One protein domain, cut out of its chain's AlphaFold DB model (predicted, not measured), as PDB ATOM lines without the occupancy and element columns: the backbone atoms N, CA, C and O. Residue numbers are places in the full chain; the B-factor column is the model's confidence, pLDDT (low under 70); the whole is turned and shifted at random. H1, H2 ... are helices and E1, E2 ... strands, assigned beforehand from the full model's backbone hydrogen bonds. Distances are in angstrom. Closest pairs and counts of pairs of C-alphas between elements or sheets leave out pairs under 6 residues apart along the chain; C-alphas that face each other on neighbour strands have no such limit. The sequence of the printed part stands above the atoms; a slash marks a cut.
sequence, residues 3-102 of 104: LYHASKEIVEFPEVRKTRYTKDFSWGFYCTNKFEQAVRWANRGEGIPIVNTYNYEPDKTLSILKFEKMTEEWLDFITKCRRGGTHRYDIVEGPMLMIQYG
ATOM      1  N   LEU A   3      43.896  24.982   1.535       90.38
ATOM      2  CA  LEU A   3      42.724  24.165   1.272       90.38
ATOM      3  C   LEU A   3      41.494  24.790   1.915       90.38
ATOM      4  O   LEU A   3      41.557  25.337   3.012       90.38
ATOM      5  N   TYR A   4      40.369  24.672   1.226       90.75
ATOM      6  CA  TYR A   4      39.116  25.295   1.602       90.75
ATOM      7  C   TYR A   4      38.024  24.244   1.745       90.75
ATOM      8  O   TYR A   4      37.800  23.441   0.835       90.75
ATOM      9  N   HIS A   5      37.316  24.280   2.866       90.06
ATOM     10  CA  HIS A   5      36.172  23.422   3.141       90.06
ATOM     11  C   HIS A   5      34.900  24.260   3.250       90.06
ATOM     12  O   HIS A   5      34.777  25.131   4.112       90.06
ATOM     13  N   ALA A   6      33.945  23.973   2.372       90.50
ATOM     14  CA  ALA A   6      32.636  24.601   2.378       90.50
ATOM     15  C   ALA A   6      31.699  23.886   3.356       90.50
ATOM     16  O   ALA A   6      31.458  22.686   3.216       90.50
ATOM     17  N   SER A   7      31.139  24.627   4.309       89.75
ATOM     18  CA  SER A   7      30.234  24.089   5.327       89.75
ATOM     19  C   SER A   7      29.288  25.166   5.866       89.75
ATOM     20  O   SER A   7      29.244  26.285   5.349       89.75
ATOM     21  N   LYS A   8      28.512  24.812   6.893       90.12
ATOM     22  CA  LYS A   8      27.638  25.725   7.643       90.12
ATOM     23  C   LYS A   8      28.117  25.936   9.081       90.12
ATOM     24  O   LYS A   8      27.406  26.521   9.886       90.12
ATOM     25  N   GLU A   9      29.313  25.446   9.395       90.00
ATOM     26  CA  GLU A   9      29.877  25.440  10.741       90.00
ATOM     27  C   GLU A   9      31.357  25.827  10.686       90.00
ATOM     28  O   GLU A   9      32.037  25.641   9.672       90.00
ATOM     29  N   ILE A  10      31.867  26.375  11.784       90.62
ATOM     30  CA  ILE A  10      33.308  26.564  11.946       90.62
ATOM     31  C   ILE A  10      33.888  25.210  12.340       90.62
ATOM     32  O   ILE A  10      33.500  24.638  13.356       90.62
ATOM     33  N   VAL A  11      34.799  24.693  11.522       88.44
ATOM     34  CA  VAL A  11      35.472  23.418  11.761       88.44
ATOM     35  C   VAL A  11      36.923  23.732  12.088       88.44
ATOM     36  O   VAL A  11      37.694  24.107  11.214       88.44
ATOM     37  N   GLU A  12      37.281  23.623  13.364       86.75
ATOM     38  CA  GLU A  12      38.657  23.852  13.821       86.75
ATOM     39  C   GLU A  12      39.532  22.612  13.584       86.75
ATOM     40  O   GLU A  12      40.660  22.721  13.106       86.75
ATOM     41  N   PHE A  13      38.968  21.424  13.825       84.50
ATOM     42  CA  PHE A  13      39.641  20.138  13.664       84.50
ATOM     43  C   PHE A  13      38.921  19.294  12.598       84.50
ATOM     44  O   PHE A  13      37.807  18.823  12.840       84.50
ATOM     45  N   PRO A  14      39.511  19.120  11.398       82.25
ATOM     46  CA  PRO A  14      38.970  18.243  10.365       82.25
ATOM     47  C   PRO A  14      38.852  16.795  10.846       82.25
ATOM     48  O   PRO A  14      39.831  16.199  11.282       82.25
ATOM     49  N   GLU A  15      37.666  16.204  10.701       78.19
ATOM     50  CA  GLU A  15      37.401  14.813  11.082       78.19
ATOM     51  C   GLU A  15      36.670  14.056   9.973       78.19
ATOM     52  O   GLU A  15      35.782  14.586   9.293       78.19
ATOM     53  N   VAL A  16      36.981  12.766   9.842       73.25
ATOM     54  CA  VAL A  16      36.243  11.849   8.971       73.25
ATOM     55  C   VAL A  16      35.117  11.190   9.744       73.25
ATOM     56  O   VAL A  16      35.323  10.269  10.531       73.25
ATOM     57  N   ARG A  17      33.885  11.624   9.477       67.69
ATOM     58  CA  ARG A  17      32.694  11.024  10.084       67.69
ATOM     59  C   ARG A  17      32.085   9.981   9.157       67.69
ATOM     60  O   ARG A  17      31.734  10.273   8.014       67.69
ATOM     61  N   LYS A  18      31.933   8.758   9.669       66.75
ATOM     62  CA  LYS A  18      31.222   7.679   8.974       66.75
ATOM     63  C   LYS A  18      29.726   7.961   9.031       66.75
ATOM     64  O   LYS A  18      29.137   7.991  10.108       66.75
ATOM     65  N   THR A  19      29.105   8.169   7.879       66.00
ATOM     66  CA  THR A  19      27.659   8.399   7.762       66.00
ATOM     67  C   THR A  19      27.012   7.320   6.896       66.00
ATOM     68  O   THR A  19      27.684   6.609   6.150       66.00
ATOM     69  N   ARG A  20      25.683   7.184   6.984       56.72
ATOM     70  CA  ARG A  20      24.919   6.181   6.221       56.72
ATOM     71  C   ARG A  20      25.023   6.361   4.699       56.72
ATOM     72  O   ARG A  20      24.849   5.391   3.970       56.72
ATOM     73  N   TYR A  21      25.303   7.579   4.232       58.28
ATOM     74  CA  TYR A  21      25.406   7.917   2.813       58.28
ATOM     75  C   TYR A  21      26.834   8.336   2.474       58.28
ATOM     76  O   TYR A  21      27.346   9.320   3.008       58.28
ATOM     77  N   THR A  22      27.475   7.595   1.575       56.97
ATOM     78  CA  THR A  22      28.803   7.920   1.060       56.97
ATOM     79  C   THR A  22      28.711   8.977  -0.038       56.97
ATOM     80  O   THR A  22      27.797   8.963  -0.864       56.97
ATOM     81  N   LYS A  23      29.656   9.923  -0.052       66.50
ATOM     82  CA  LYS A  23      29.840  10.835  -1.192       66.50
ATOM     83  C   LYS A  23      30.684  10.145  -2.273       66.50
ATOM     84  O   LYS A  23      30.999   8.959  -2.165       66.50
ATOM     85  N   ASP A  24      31.066  10.897  -3.302       64.31
ATOM     86  CA  ASP A  24      31.808  10.417  -4.477       64.31
ATOM     87  C   ASP A  24      33.085   9.627  -4.153       64.31
ATOM     88  O   ASP A  24      33.473   8.773  -4.945       64.31
ATOM     89  N   PHE A  25      33.687   9.850  -2.980       64.69
ATOM     90  CA  PHE A  25      34.897   9.160  -2.533       64.69
ATOM     91  C   PHE A  25      34.720   8.476  -1.164       64.69
ATOM     92  O   PHE A  25      35.666   8.310  -0.412       64.69
ATOM     93  N   SER A  26      33.509   8.032  -0.809       70.88
ATOM     94  CA  SER A  26      33.240   7.399   0.496       70.88
ATOM     95  C   SER A  26      33.252   8.395   1.673       70.88
ATOM     96  O   SER A  26      32.780   9.531   1.537       70.88
ATOM     97  N   TRP A  27      33.675   7.967   2.864       73.62
ATOM     98  CA  TRP A  27      33.769   8.820   4.052       73.62
ATOM     99  C   TRP A  27      35.068   9.613   4.068       73.62
ATOM    100  O   TRP A  27      36.146   9.027   4.078       73.62
ATOM    101  N   GLY A  28      34.980  10.934   4.165       77.31
ATOM    102  CA  GLY A  28      36.163  11.754   4.381       77.31
ATOM    103  C   GLY A  28      35.864  13.233   4.506       77.31
ATOM    104  O   GLY A  28      34.711  13.664   4.399       77.31
ATOM    105  N   PHE A  29      36.921  14.001   4.750       81.56
ATOM    106  CA  PHE A  29      36.836  15.447   4.872       81.56
ATOM    107  C   PHE A  29      37.204  16.111   3.547       81.56
ATOM    108  O   PHE A  29      38.346  16.039   3.103       81.56
ATOM    109  N   TYR A  30      36.213  16.728   2.906       83.56
ATOM    110  CA  TYR A  30      36.299  17.189   1.523       83.56
ATOM    111  C   TYR A  30      36.754  18.645   1.430       83.56
ATOM    112  O   TYR A  30      36.037  19.549   1.863       83.56
ATOM    113  N   CYS A  31      37.907  18.866   0.807       87.25
ATOM    114  CA  CYS A  31      38.499  20.182   0.582       87.25
ATOM    115  C   CYS A  31      38.707  20.483  -0.905       87.25
ATOM    116  O   CYS A  31      38.807  19.582  -1.731       87.25
ATOM    117  N   THR A  32      38.844  21.759  -1.252       87.50
ATOM    118  CA  THR A  32      39.297  22.210  -2.576       87.50
ATOM    119  C   THR A  32      40.418  23.231  -2.427       87.50
ATOM    120  O   THR A  32      40.439  23.987  -1.463       87.50
ATOM    121  N   ASN A  33      41.343  23.292  -3.382       88.19
ATOM    122  CA  ASN A  33      42.350  24.357  -3.446       88.19
ATOM    123  C   ASN A  33      41.842  25.612  -4.191       88.19
ATOM    124  O   ASN A  33      42.554  26.611  -4.278       88.19
ATOM    125  N   LYS A  34      40.611  25.586  -4.725       89.00
ATOM    126  CA  LYS A  34      39.969  26.720  -5.405       89.00
ATOM    127  C   LYS A  34      38.998  27.427  -4.468       89.00
ATOM    128  O   LYS A  34      37.884  26.954  -4.244       89.00
ATOM    129  N   PHE A  35      39.388  28.602  -3.988       89.75
ATOM    130  CA  PHE A  35      38.567  29.401  -3.076       89.75
ATOM    131  C   PHE A  35      37.173  29.718  -3.647       89.75
ATOM    132  O   PHE A  35      36.166  29.477  -2.988       89.75
ATOM    133  N   GLU A  36      37.086  30.161  -4.905       91.06
ATOM    134  CA  GLU A  36      35.803  30.485  -5.552       91.06
ATOM    135  C   GLU A  36      34.834  29.296  -5.587       91.06
ATOM    136  O   GLU A  36      33.620  29.455  -5.448       91.06
ATOM    137  N   GLN A  37      35.368  28.086  -5.760       88.25
ATOM    138  CA  GLN A  37      34.577  26.863  -5.760       88.25
ATOM    139  C   GLN A  37      34.029  26.573  -4.359       88.25
ATOM    140  O   GLN A  37      32.845  26.265  -4.231       88.25
ATOM    141  N   ALA A  38      34.851  26.743  -3.319       90.19
ATOM    142  CA  ALA A  38      34.410  26.612  -1.934       90.19
ATOM    143  C   ALA A  38      33.317  27.631  -1.584       90.19
ATOM    144  O   ALA A  38      32.298  27.254  -1.012       90.19
ATOM    145  N   VAL A  39      33.457  28.892  -2.009       92.00
ATOM    146  CA  VAL A  39      32.422  29.924  -1.820       92.00
ATOM    147  C   VAL A  39      31.115  29.520  -2.504       92.00
ATOM    148  O   VAL A  39      30.051  29.560  -1.886       92.00
ATOM    149  N   ARG A  40      31.168  29.075  -3.768       90.88
ATOM    150  CA  ARG A  40      29.971  28.602  -4.486       90.88
ATOM    151  C   ARG A  40      29.310  27.417  -3.792       90.88
ATOM    152  O   ARG A  40      28.092  27.300  -3.846       90.88
ATOM    153  N   TRP A  41      30.086  26.527  -3.183       89.50
ATOM    154  CA  TRP A  41      29.564  25.381  -2.444       89.50
ATOM    155  C   TRP A  41      28.969  25.765  -1.092       89.50
ATOM    156  O   TRP A  41      27.893  25.276  -0.764       89.50
ATOM    157  N   ALA A  42      29.604  26.673  -0.348       91.12
ATOM    158  CA  ALA A  42      29.119  27.131   0.953       91.12
ATOM    159  C   ALA A  42      27.776  27.865   0.830       91.12
ATOM    160  O   ALA A  42      26.922  27.751   1.705       91.12
ATOM    161  N   ASN A  43      27.558  28.565  -0.288       91.31
ATOM    162  CA  ASN A  43      26.299  29.244  -0.598       91.31
ATOM    163  C   ASN A  43      25.157  28.304  -1.032       91.31
ATOM    164  O   ASN A  43      24.045  28.769  -1.258       91.31
ATOM    165  N   ARG A  44      25.388  26.988  -1.167       87.38
ATOM    166  CA  ARG A  44      24.309  26.036  -1.470       87.38
ATOM    167  C   ARG A  44      23.531  25.680  -0.204       87.38
ATOM    168  O   ARG A  44      24.126  25.474   0.855       87.38
ATOM    169  N   GLY A  45      22.217  25.535  -0.350       85.62
ATOM    170  CA  GLY A  45      21.317  25.146   0.736       85.62
ATOM    171  C   GLY A  45      21.143  26.225   1.807       85.62
ATOM    172  O   GLY A  45      21.778  27.280   1.770       85.62
ATOM    173  N   GLU A  46      20.270  25.943   2.765       85.69
ATOM    174  CA  GLU A  46      19.937  26.856   3.859       85.69
ATOM    175  C   GLU A  46      21.072  26.961   4.897       85.69
ATOM    176  O   GLU A  46      21.903  26.061   5.030       85.69
ATOM    177  N   GLY A  47      21.116  28.078   5.626       90.25
ATOM    178  CA  GLY A  47      22.112  28.358   6.667       90.25
ATOM    179  C   GLY A  47      23.266  29.263   6.220       90.25
ATOM    180  O   GLY A  47      23.532  29.428   5.025       90.25
ATOM    181  N   ILE A  48      23.962  29.841   7.204       92.19
ATOM    182  CA  ILE A  48      25.048  30.809   6.992       92.19
ATOM    183  C   ILE A  48      26.220  30.116   6.276       92.19
ATOM    184  O   ILE A  48      26.710  29.093   6.762       92.19
ATOM    185  N   PRO A  49      26.669  30.620   5.113       93.56
ATOM    186  CA  PRO A  49      27.786  30.030   4.389       93.56
ATOM    187  C   PRO A  49      29.097  30.259   5.148       93.56
ATOM    188  O   PRO A  49      29.453  31.399   5.442       93.56
ATOM    189  N   ILE A  50      29.844  29.186   5.419       93.50
ATOM    190  CA  ILE A  50      31.171  29.253   6.042       93.50
ATOM    191  C   ILE A  50      32.185  28.523   5.160       93.50
ATOM    192  O   ILE A  50      31.970  27.385   4.728       93.50
ATOM    193  N   VAL A  51      33.309  29.187   4.894       94.25
ATOM    194  CA  VAL A  51      34.470  28.602   4.215       94.25
ATOM    195  C   VAL A  51      35.607  28.500   5.223       94.25
ATOM    196  O   VAL A  51      36.211  29.506   5.587       94.25
ATOM    197  N   ASN A  52      35.900  27.280   5.667       93.31
ATOM    198  CA  ASN A  52      37.034  27.005   6.543       93.31
ATOM    199  C   ASN A  52      38.309  26.925   5.700       93.31
ATOM    200  O   ASN A  52      38.298  26.314   4.629       93.31
ATOM    201  N   THR A  53      39.390  27.539   6.177       92.81
ATOM    202  CA  THR A  53      40.683  27.594   5.481       92.81
ATOM    203  C   THR A  53      41.730  26.838   6.283       92.81
ATOM    204  O   THR A  53      41.902  27.100   7.469       92.81
ATOM    205  N   TYR A  54      42.465  25.951   5.620       89.75
ATOM    206  CA  TYR A  54      43.526  25.148   6.218       89.75
ATOM    207  C   TYR A  54      44.826  25.343   5.452       89.75
ATOM    208  O   TYR A  54      44.831  25.359   4.217       89.75
ATOM    209  N   ASN A  55      45.938  25.461   6.175       89.12
ATOM    210  CA  ASN A  55      47.256  25.348   5.570       89.12
ATOM    211  C   ASN A  55      47.666  23.872   5.552       89.12
ATOM    212  O   ASN A  55      47.870  23.268   6.598       89.12
ATOM    213  N   TYR A  56      47.756  23.300   4.357       84.56
ATOM    214  CA  TYR A  56      48.156  21.919   4.136       84.56
ATOM    215  C   TYR A  56      49.622  21.819   3.727       84.56
ATOM    216  O   TYR A  56      50.035  22.413   2.726       84.56
ATOM    217  N   GLU A  57      50.383  20.997   4.436       86.06
ATOM    218  CA  GLU A  57      51.735  20.604   4.053       86.06
ATOM    219  C   GLU A  57      51.728  19.138   3.602       86.06
ATOM    220  O   GLU A  57      51.262  18.282   4.354       86.06
ATOM    221  N   PRO A  58      52.185  18.830   2.370       82.06
ATOM    222  CA  PRO A  58      52.228  17.457   1.891       82.06
ATOM    223  C   PRO A  58      53.148  16.591   2.745       82.06
ATOM    224  O   PRO A  58      54.340  16.876   2.863       82.06
ATOM    225  N   ASP A  59      52.601  15.495   3.257       84.62
ATOM    226  CA  ASP A  59      53.358  14.483   3.977       84.62
ATOM    227  C   ASP A  59      53.561  13.250   3.089       84.62
ATOM    228  O   ASP A  59      52.616  12.672   2.551       84.62
ATOM    229  N   LYS A  60      54.824  12.854   2.918       83.00
ATOM    230  CA  LYS A  60      55.214  11.707   2.091       83.00
ATOM    231  C   LYS A  60      54.952  10.368   2.775       83.00
ATOM    232  O   LYS A  60      55.038   9.345   2.102       83.00
ATOM    233  N   THR A  61      54.682  10.349   4.080       87.44
ATOM    234  CA  THR A  61      54.346   9.108   4.791       87.44
ATOM    235  C   THR A  61      52.896   8.686   4.576       87.44
ATOM    236  O   THR A  61      52.553   7.547   4.881       87.44
ATOM    237  N   LEU A  62      52.052   9.582   4.054       85.56
ATOM    238  CA  LEU A  62      50.647   9.312   3.772       85.56
ATOM    239  C   LEU A  62      50.473   8.595   2.431       85.56
ATOM    240  O   LEU A  62      51.169   8.860   1.448       85.56
ATOM    241  N   SER A  63      49.494   7.698   2.368       86.81
ATOM    242  CA  SER A  63      49.099   7.013   1.144       86.81
ATOM    243  C   SER A  63      48.186   7.911   0.307       86.81
ATOM    244  O   SER A  63      47.001   8.069   0.604       86.81
ATOM    245  N   ILE A  64      48.745   8.500  -0.753       86.12
ATOM    246  CA  ILE A  64      48.040   9.436  -1.638       86.12
ATOM    247  C   ILE A  64      47.692   8.754  -2.965       86.12
ATOM    248  O   ILE A  64      48.579   8.325  -3.705       86.12
ATOM    249  N   LEU A  65      46.403   8.702  -3.303       87.12
ATOM    250  CA  LEU A  65      45.908   8.325  -4.625       87.12
ATOM    251  C   LEU A  65      45.553   9.585  -5.416       87.12
ATOM    252  O   LEU A  65      44.659  10.331  -5.026       87.12
ATOM    253  N   LYS A  66      46.210   9.803  -6.555       86.44
ATOM    254  CA  LYS A  66      45.997  10.990  -7.386       86.44
ATOM    255  C   LYS A  66      45.539  10.628  -8.791       86.44
ATOM    256  O   LYS A  66      46.209   9.876  -9.492       86.44
ATOM    257  N   PHE A  67      44.442  11.240  -9.221       85.69
ATOM    258  CA  PHE A  67      43.942  11.196 -10.589       85.69
ATOM    259  C   PHE A  67      44.113  12.573 -11.238       85.69
ATOM    260  O   PHE A  67      43.457  13.539 -10.855       85.69
ATOM    261  N   GLU A  68      44.989  12.678 -12.238       82.88
ATOM    262  CA  GLU A  68      45.206  13.943 -12.961       82.88
ATOM    263  C   GLU A  68      44.102  14.244 -13.980       82.88
ATOM    264  O   GLU A  68      43.823  15.401 -14.291       82.88
ATOM    265  N   LYS A  69      43.478  13.193 -14.521       82.81
ATOM    266  CA  LYS A  69      42.486  13.265 -15.596       82.81
ATOM    267  C   LYS A  69      41.260  12.434 -15.238       82.81
ATOM    268  O   LYS A  69      41.335  11.520 -14.422       82.81
ATOM    269  N   MET A  70      40.130  12.758 -15.864       82.94
ATOM    270  CA  MET A  70      38.920  11.931 -15.805       82.94
ATOM    271  C   MET A  70      39.123  10.696 -16.686       82.94
ATOM    272  O   MET A  70      38.741  10.697 -17.852       82.94
ATOM    273  N   THR A  71      39.801   9.684 -16.150       87.88
ATOM    274  CA  THR A  71      40.034   8.405 -16.831       87.88
ATOM    275  C   THR A  71      38.962   7.375 -16.457       87.88
ATOM    276  O   THR A  71      38.156   7.607 -15.550       87.88
ATOM    277  N   GLU A  72      38.937   6.229 -17.143       87.19
ATOM    278  CA  GLU A  72      38.034   5.125 -16.787       87.19
ATOM    279  C   GLU A  72      38.314   4.604 -15.373       87.19
ATOM    280  O   GLU A  72      37.373   4.335 -14.629       87.19
ATOM    281  N   GLU A  73      39.579   4.560 -14.945       87.06
ATOM    282  CA  GLU A  73      39.955   4.146 -13.589       87.06
ATOM    283  C   GLU A  73      39.407   5.104 -12.526       87.06
ATOM    284  O   GLU A  73      38.975   4.673 -11.455       87.06
ATOM    285  N   TRP A  74      39.383   6.408 -12.818       86.62
ATOM    286  CA  TRP A  74      38.765   7.399 -11.936       86.62
ATOM    287  C   TRP A  74      37.251   7.187 -11.830       86.62
ATOM    288  O   TRP A  74      36.681   7.243 -10.736       86.62
ATOM    289  N   LEU A  75      36.589   6.907 -12.957       85.06
ATOM    290  CA  LEU A  75      35.153   6.647 -12.986       85.06
ATOM    291  C   LEU A  75      34.791   5.351 -12.244       85.06
ATOM    292  O   LEU A  75      33.812   5.332 -11.491       85.06
ATOM    293  N   ASP A  76      35.581   4.290 -12.420       87.75
ATOM    294  CA  ASP A  76      35.402   3.026 -11.704       87.75
ATOM    295  C   ASP A  76      35.604   3.217 -10.195       87.75
ATOM    296  O   ASP A  76      34.777   2.772  -9.394       87.75
ATOM    297  N   PHE A  77      36.617   3.995  -9.794       87.19
ATOM    298  CA  PHE A  77      36.858   4.339  -8.393       87.19
ATOM    299  C   PHE A  77      35.655   5.039  -7.748       87.19
ATOM    300  O   PHE A  77      35.189   4.627  -6.679       87.19
ATOM    301  N   ILE A  78      35.111   6.070  -8.404       83.81
ATOM    302  CA  ILE A  78      33.925   6.785  -7.912       83.81
ATOM    303  C   ILE A  78      32.718   5.855  -7.854       83.81
ATOM    304  O   ILE A  78      31.983   5.837  -6.865       83.81
ATOM    305  N   THR A  79      32.504   5.060  -8.902       84.50
ATOM    306  CA  THR A  79      31.374   4.128  -8.972       84.50
ATOM    307  C   THR A  79      31.440   3.111  -7.836       84.50
ATOM    308  O   THR A  79      30.431   2.848  -7.178       84.50
ATOM    309  N   LYS A  80      32.634   2.593  -7.537       85.81
ATOM    310  CA  LYS A  80      32.884   1.704  -6.401       85.81
ATOM    311  C   LYS A  80      32.571   2.383  -5.066       85.81
ATOM    312  O   LYS A  80      31.877   1.786  -4.245       85.81
ATOM    313  N   CYS A  81      33.009   3.625  -4.857       84.25
ATOM    314  CA  CYS A  81      32.744   4.373  -3.620       84.25
ATOM    315  C   CYS A  81      31.251   4.688  -3.423       84.25
ATOM    316  O   CYS A  81      30.702   4.504  -2.333       84.25
ATOM    317  N   ARG A  82      30.557   5.088  -4.495       79.44
ATOM    318  CA  ARG A  82      29.104   5.339  -4.492       79.44
ATOM    319  C   ARG A  82      28.280   4.076  -4.233       79.44
ATOM    320  O   ARG A  82      27.199   4.163  -3.661       79.44
ATOM    321  N   ARG A  83      28.792   2.899  -4.607       82.94
ATOM    322  CA  ARG A  83      28.200   1.590  -4.275       82.94
ATOM    323  C   ARG A  83      28.466   1.145  -2.828       82.94
ATOM    324  O   ARG A  83      28.093   0.037  -2.464       82.94
ATOM    325  N   GLY A  84      29.102   1.987  -2.008       77.81
ATOM    326  CA  GLY A  84      29.436   1.689  -0.612       77.81
ATOM    327  C   GLY A  84      30.818   1.062  -0.419       77.81
ATOM    328  O   GLY A  84      31.147   0.635   0.685       77.81
ATOM    329  N   GLY A  85      31.643   1.005  -1.467       80.00
ATOM    330  CA  GLY A  85      33.038   0.602  -1.350       80.00
ATOM    331  C   GLY A  85      33.858   1.600  -0.528       80.00
ATOM    332  O   GLY A  85      33.608   2.807  -0.533       80.00
ATOM    333  N   THR A  86      34.870   1.088   0.164       80.50
ATOM    334  CA  THR A  86      35.865   1.886   0.892       80.50
ATOM    335  C   THR A  86      37.249   1.694   0.274       80.50
ATOM    336  O   THR A  86      37.499   0.725  -0.453       80.50
ATOM    337  N   HIS A  87      38.167   2.609   0.571       83.88
ATOM    338  CA  HIS A  87      39.576   2.516   0.192       83.88
ATOM    339  C   HIS A  87      40.477   2.638   1.424       83.88
ATOM    340  O   HIS A  87      40.005   2.927   2.519       83.88
ATOM    341  N   ARG A  88      41.774   2.373   1.233       83.62
ATOM    342  CA  ARG A  88      42.805   2.464   2.282       83.62
ATOM    343  C   ARG A  88      43.708   3.692   2.151       83.62
ATOM    344  O   ARG A  88      44.610   3.844   2.955       83.62
ATOM    345  N   TYR A  89      43.498   4.508   1.121       84.62
ATOM    346  CA  TYR A  89      44.260   5.738   0.924       84.62
ATOM    347  C   TYR A  89      43.880   6.773   1.976       84.62
ATOM    348  O   TYR A  89      42.688   6.972   2.224       84.62
ATOM    349  N   ASP A  90      44.892   7.432   2.527       82.31
ATOM    350  CA  ASP A  90      44.743   8.551   3.453       82.31
ATOM    351  C   ASP A  90      44.313   9.808   2.699       82.31
ATOM    352  O   ASP A  90      43.561  10.620   3.217       82.31
ATOM    353  N   ILE A  91      44.761   9.978   1.450       82.69
ATOM    354  CA  ILE A  91      44.373  11.120   0.625       82.69
ATOM    355  C   ILE A  91      43.973  10.654  -0.768       82.69
ATOM    356  O   ILE A  91      44.688   9.885  -1.407       82.69
ATOM    357  N   VAL A  92      42.839  11.155  -1.261       84.56
ATOM    358  CA  VAL A  92      42.433  10.993  -2.661       84.56
ATOM    359  C   VAL A  92      42.314  12.366  -3.314       84.56
ATOM    360  O   VAL A  92      41.576  13.221  -2.828       84.56
ATOM    361  N   GLU A  93      43.042  12.571  -4.412       83.69
ATOM    362  CA  GLU A  93      42.996  13.768  -5.254       83.69
ATOM    363  C   GLU A  93      42.388  13.414  -6.618       83.69
ATOM    364  O   GLU A  93      42.835  12.473  -7.275       83.69
ATOM    365  N   GLY A  94      41.389  14.172  -7.072       80.19
ATOM    366  CA  GLY A  94      40.729  13.941  -8.360       80.19
ATOM    367  C   GLY A  94      40.681  15.167  -9.281       80.19
ATOM    368  O   GLY A  94      40.778  16.302  -8.804       80.19
ATOM    369  N   PRO A  95      40.445  14.962 -10.595       69.75
ATOM    370  CA  PRO A  95      40.296  16.033 -11.590       69.75
ATOM    371  C   PRO A  95      39.116  16.958 -11.264       69.75
ATOM    372  O   PRO A  95      39.149  18.161 -11.526       69.75
ATOM    373  N   MET A  96      38.078  16.403 -10.634       63.19
ATOM    374  CA  MET A  96      37.053  17.180  -9.958       63.19
ATOM    375  C   MET A  96      37.541  17.438  -8.534       63.19
ATOM    376  O   MET A  96      37.385  16.585  -7.669       63.19
ATOM    377  N   LEU A  97      38.194  18.588  -8.344       51.97
ATOM    378  CA  LEU A  97      38.848  19.022  -7.106       51.97
ATOM    379  C   LEU A  97      38.036  18.710  -5.847       51.97
ATOM    380  O   LEU A  97      37.167  19.482  -5.442       51.97
ATOM    381  N   MET A  98      38.374  17.587  -5.233       54.56
ATOM    382  CA  MET A  98      38.022  17.205  -3.881       54.56
ATOM    383  C   MET A  98      39.230  16.463  -3.322       54.56
ATOM    384  O   MET A  98      39.579  15.399  -3.821       54.56
ATOM    385  N   ILE A  99      39.889  17.059  -2.335       54.47
ATOM    386  CA  ILE A  99      40.872  16.389  -1.489       54.47
ATOM    387  C   ILE A  99      40.080  15.786  -0.345       54.47
ATOM    388  O   ILE A  99      39.422  16.514   0.396       54.47
ATOM    389  N   GLN A 100      40.104  14.467  -0.244       49.66
ATOM    390  CA  GLN A 100      39.574  13.752   0.902       49.66
ATOM    391  C   GLN A 100      40.710  13.539   1.895       49.66
ATOM    392  O   GLN A 100      41.655  12.838   1.556       49.66
ATOM    393  N   TYR A 101      40.626  14.102   3.101       48.56
ATOM    394  CA  TYR A 101      41.437  13.591   4.206       48.56
ATOM    395  C   TYR A 101      40.757  12.354   4.776       48.56
ATOM    396  O   TYR A 101      39.587  12.415   5.153       48.56
ATOM    397  N   GLY A 102      41.494  11.254   4.795       38.41
ATOM    398  CA  GLY A 102      41.406  10.116   5.689       38.41
ATOM    399  C   GLY A 102      42.455  10.333   6.767       38.41
ATOM    400  O   GLY A 102      43.642  10.181   6.511       38.41
TER     401      GLY A 102
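This is residues 3 to 102 of the 104 residues of an uncharacterized protein of Clostridiales bacterium CHKCI001 (UniProt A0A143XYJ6). A small twisted sheet of four short strands forms the middle; beside its E2 edge sits a separate two-stranded ribbon, E1 and E3, with helix H1 packed on it. Helix H2 lies away on the side opposite H1, between E4 and E5 along the chain, and the unnamed stretch of residues 8 to 28 joins the ribbon to E2. The printed part has 100 residues, with two named helices and six named strands in the order E1 E2 H1 E3 E4 H2 E5 E6; under half of the residues are in named elements, and the class is mixed, helices and strands. The four-stranded sheet runs E2 E6 E5 E4 and is mixed; the ribbon is antiparallel. The whole is compact, with a radius of gyration of the C-alphas of 13.6 A and spans of 36 by 29 by 25 A.

In the largest sheet, E2, residues 29 to 31, is an edge strand and the antiparallel neighbour of E6, residues 99 to 101, with N 31 and O 99 2.8 A apart. E6 forms a hairpin with E5, residues 91 to 93, where N 100 and O 92 are 3.2 A apart. E5 is parallel to the other edge strand, E4, residues 64 to 66, at 11 degrees, with N 65 and O 91 2.8 A apart. From edge to edge the strands' lines turn by 47 degrees. E4, H2 and E5 make a strand-helix-strand unit, two parallel neighbour strands with a helix between, whose crossover is right-handed; H2, residues 72 to 82, is not on the sheet. E1, residues 3 to 7, comes near E2 at the C-alphas of His 5 and Cys 31, their closest, 4.7 A apart. E1 is antiparallel to E3, residues 50 to 55, at 157 degrees, with N 5 and O 52 2.9 A apart. H1, residues 35 to 42, has its closest C-alphas to E1 at Ala 42 and Ala 6, 4.6 A apart. H1 and H2 are apart. In both helices every O i to N i+4 pair is within hydrogen-bond range.

E1 begins at C-alpha 3 (42.724, 24.165, 1.272) and is 13.1 A long. H1 measures 10.5 A and E3 16.6 A. H2 is 15.2 A long, from C-alpha 72 (38.034, 5.125, -16.787). E2, E4, E5 and E6 have three residues each; E6 ends at C-alpha 101 (41.437, 13.591, 4.206).

The two C-alphas farthest apart, those of Glu 46 and Thr 61, are 38.7 A apart. The printed part has no cut. The link from E1 to E2, 21 residues, is long. Mean pLDDT of the printed part is 81.4; residues 17 to 25 and 95 to 102 are under 70, and E6 has a mean of 51.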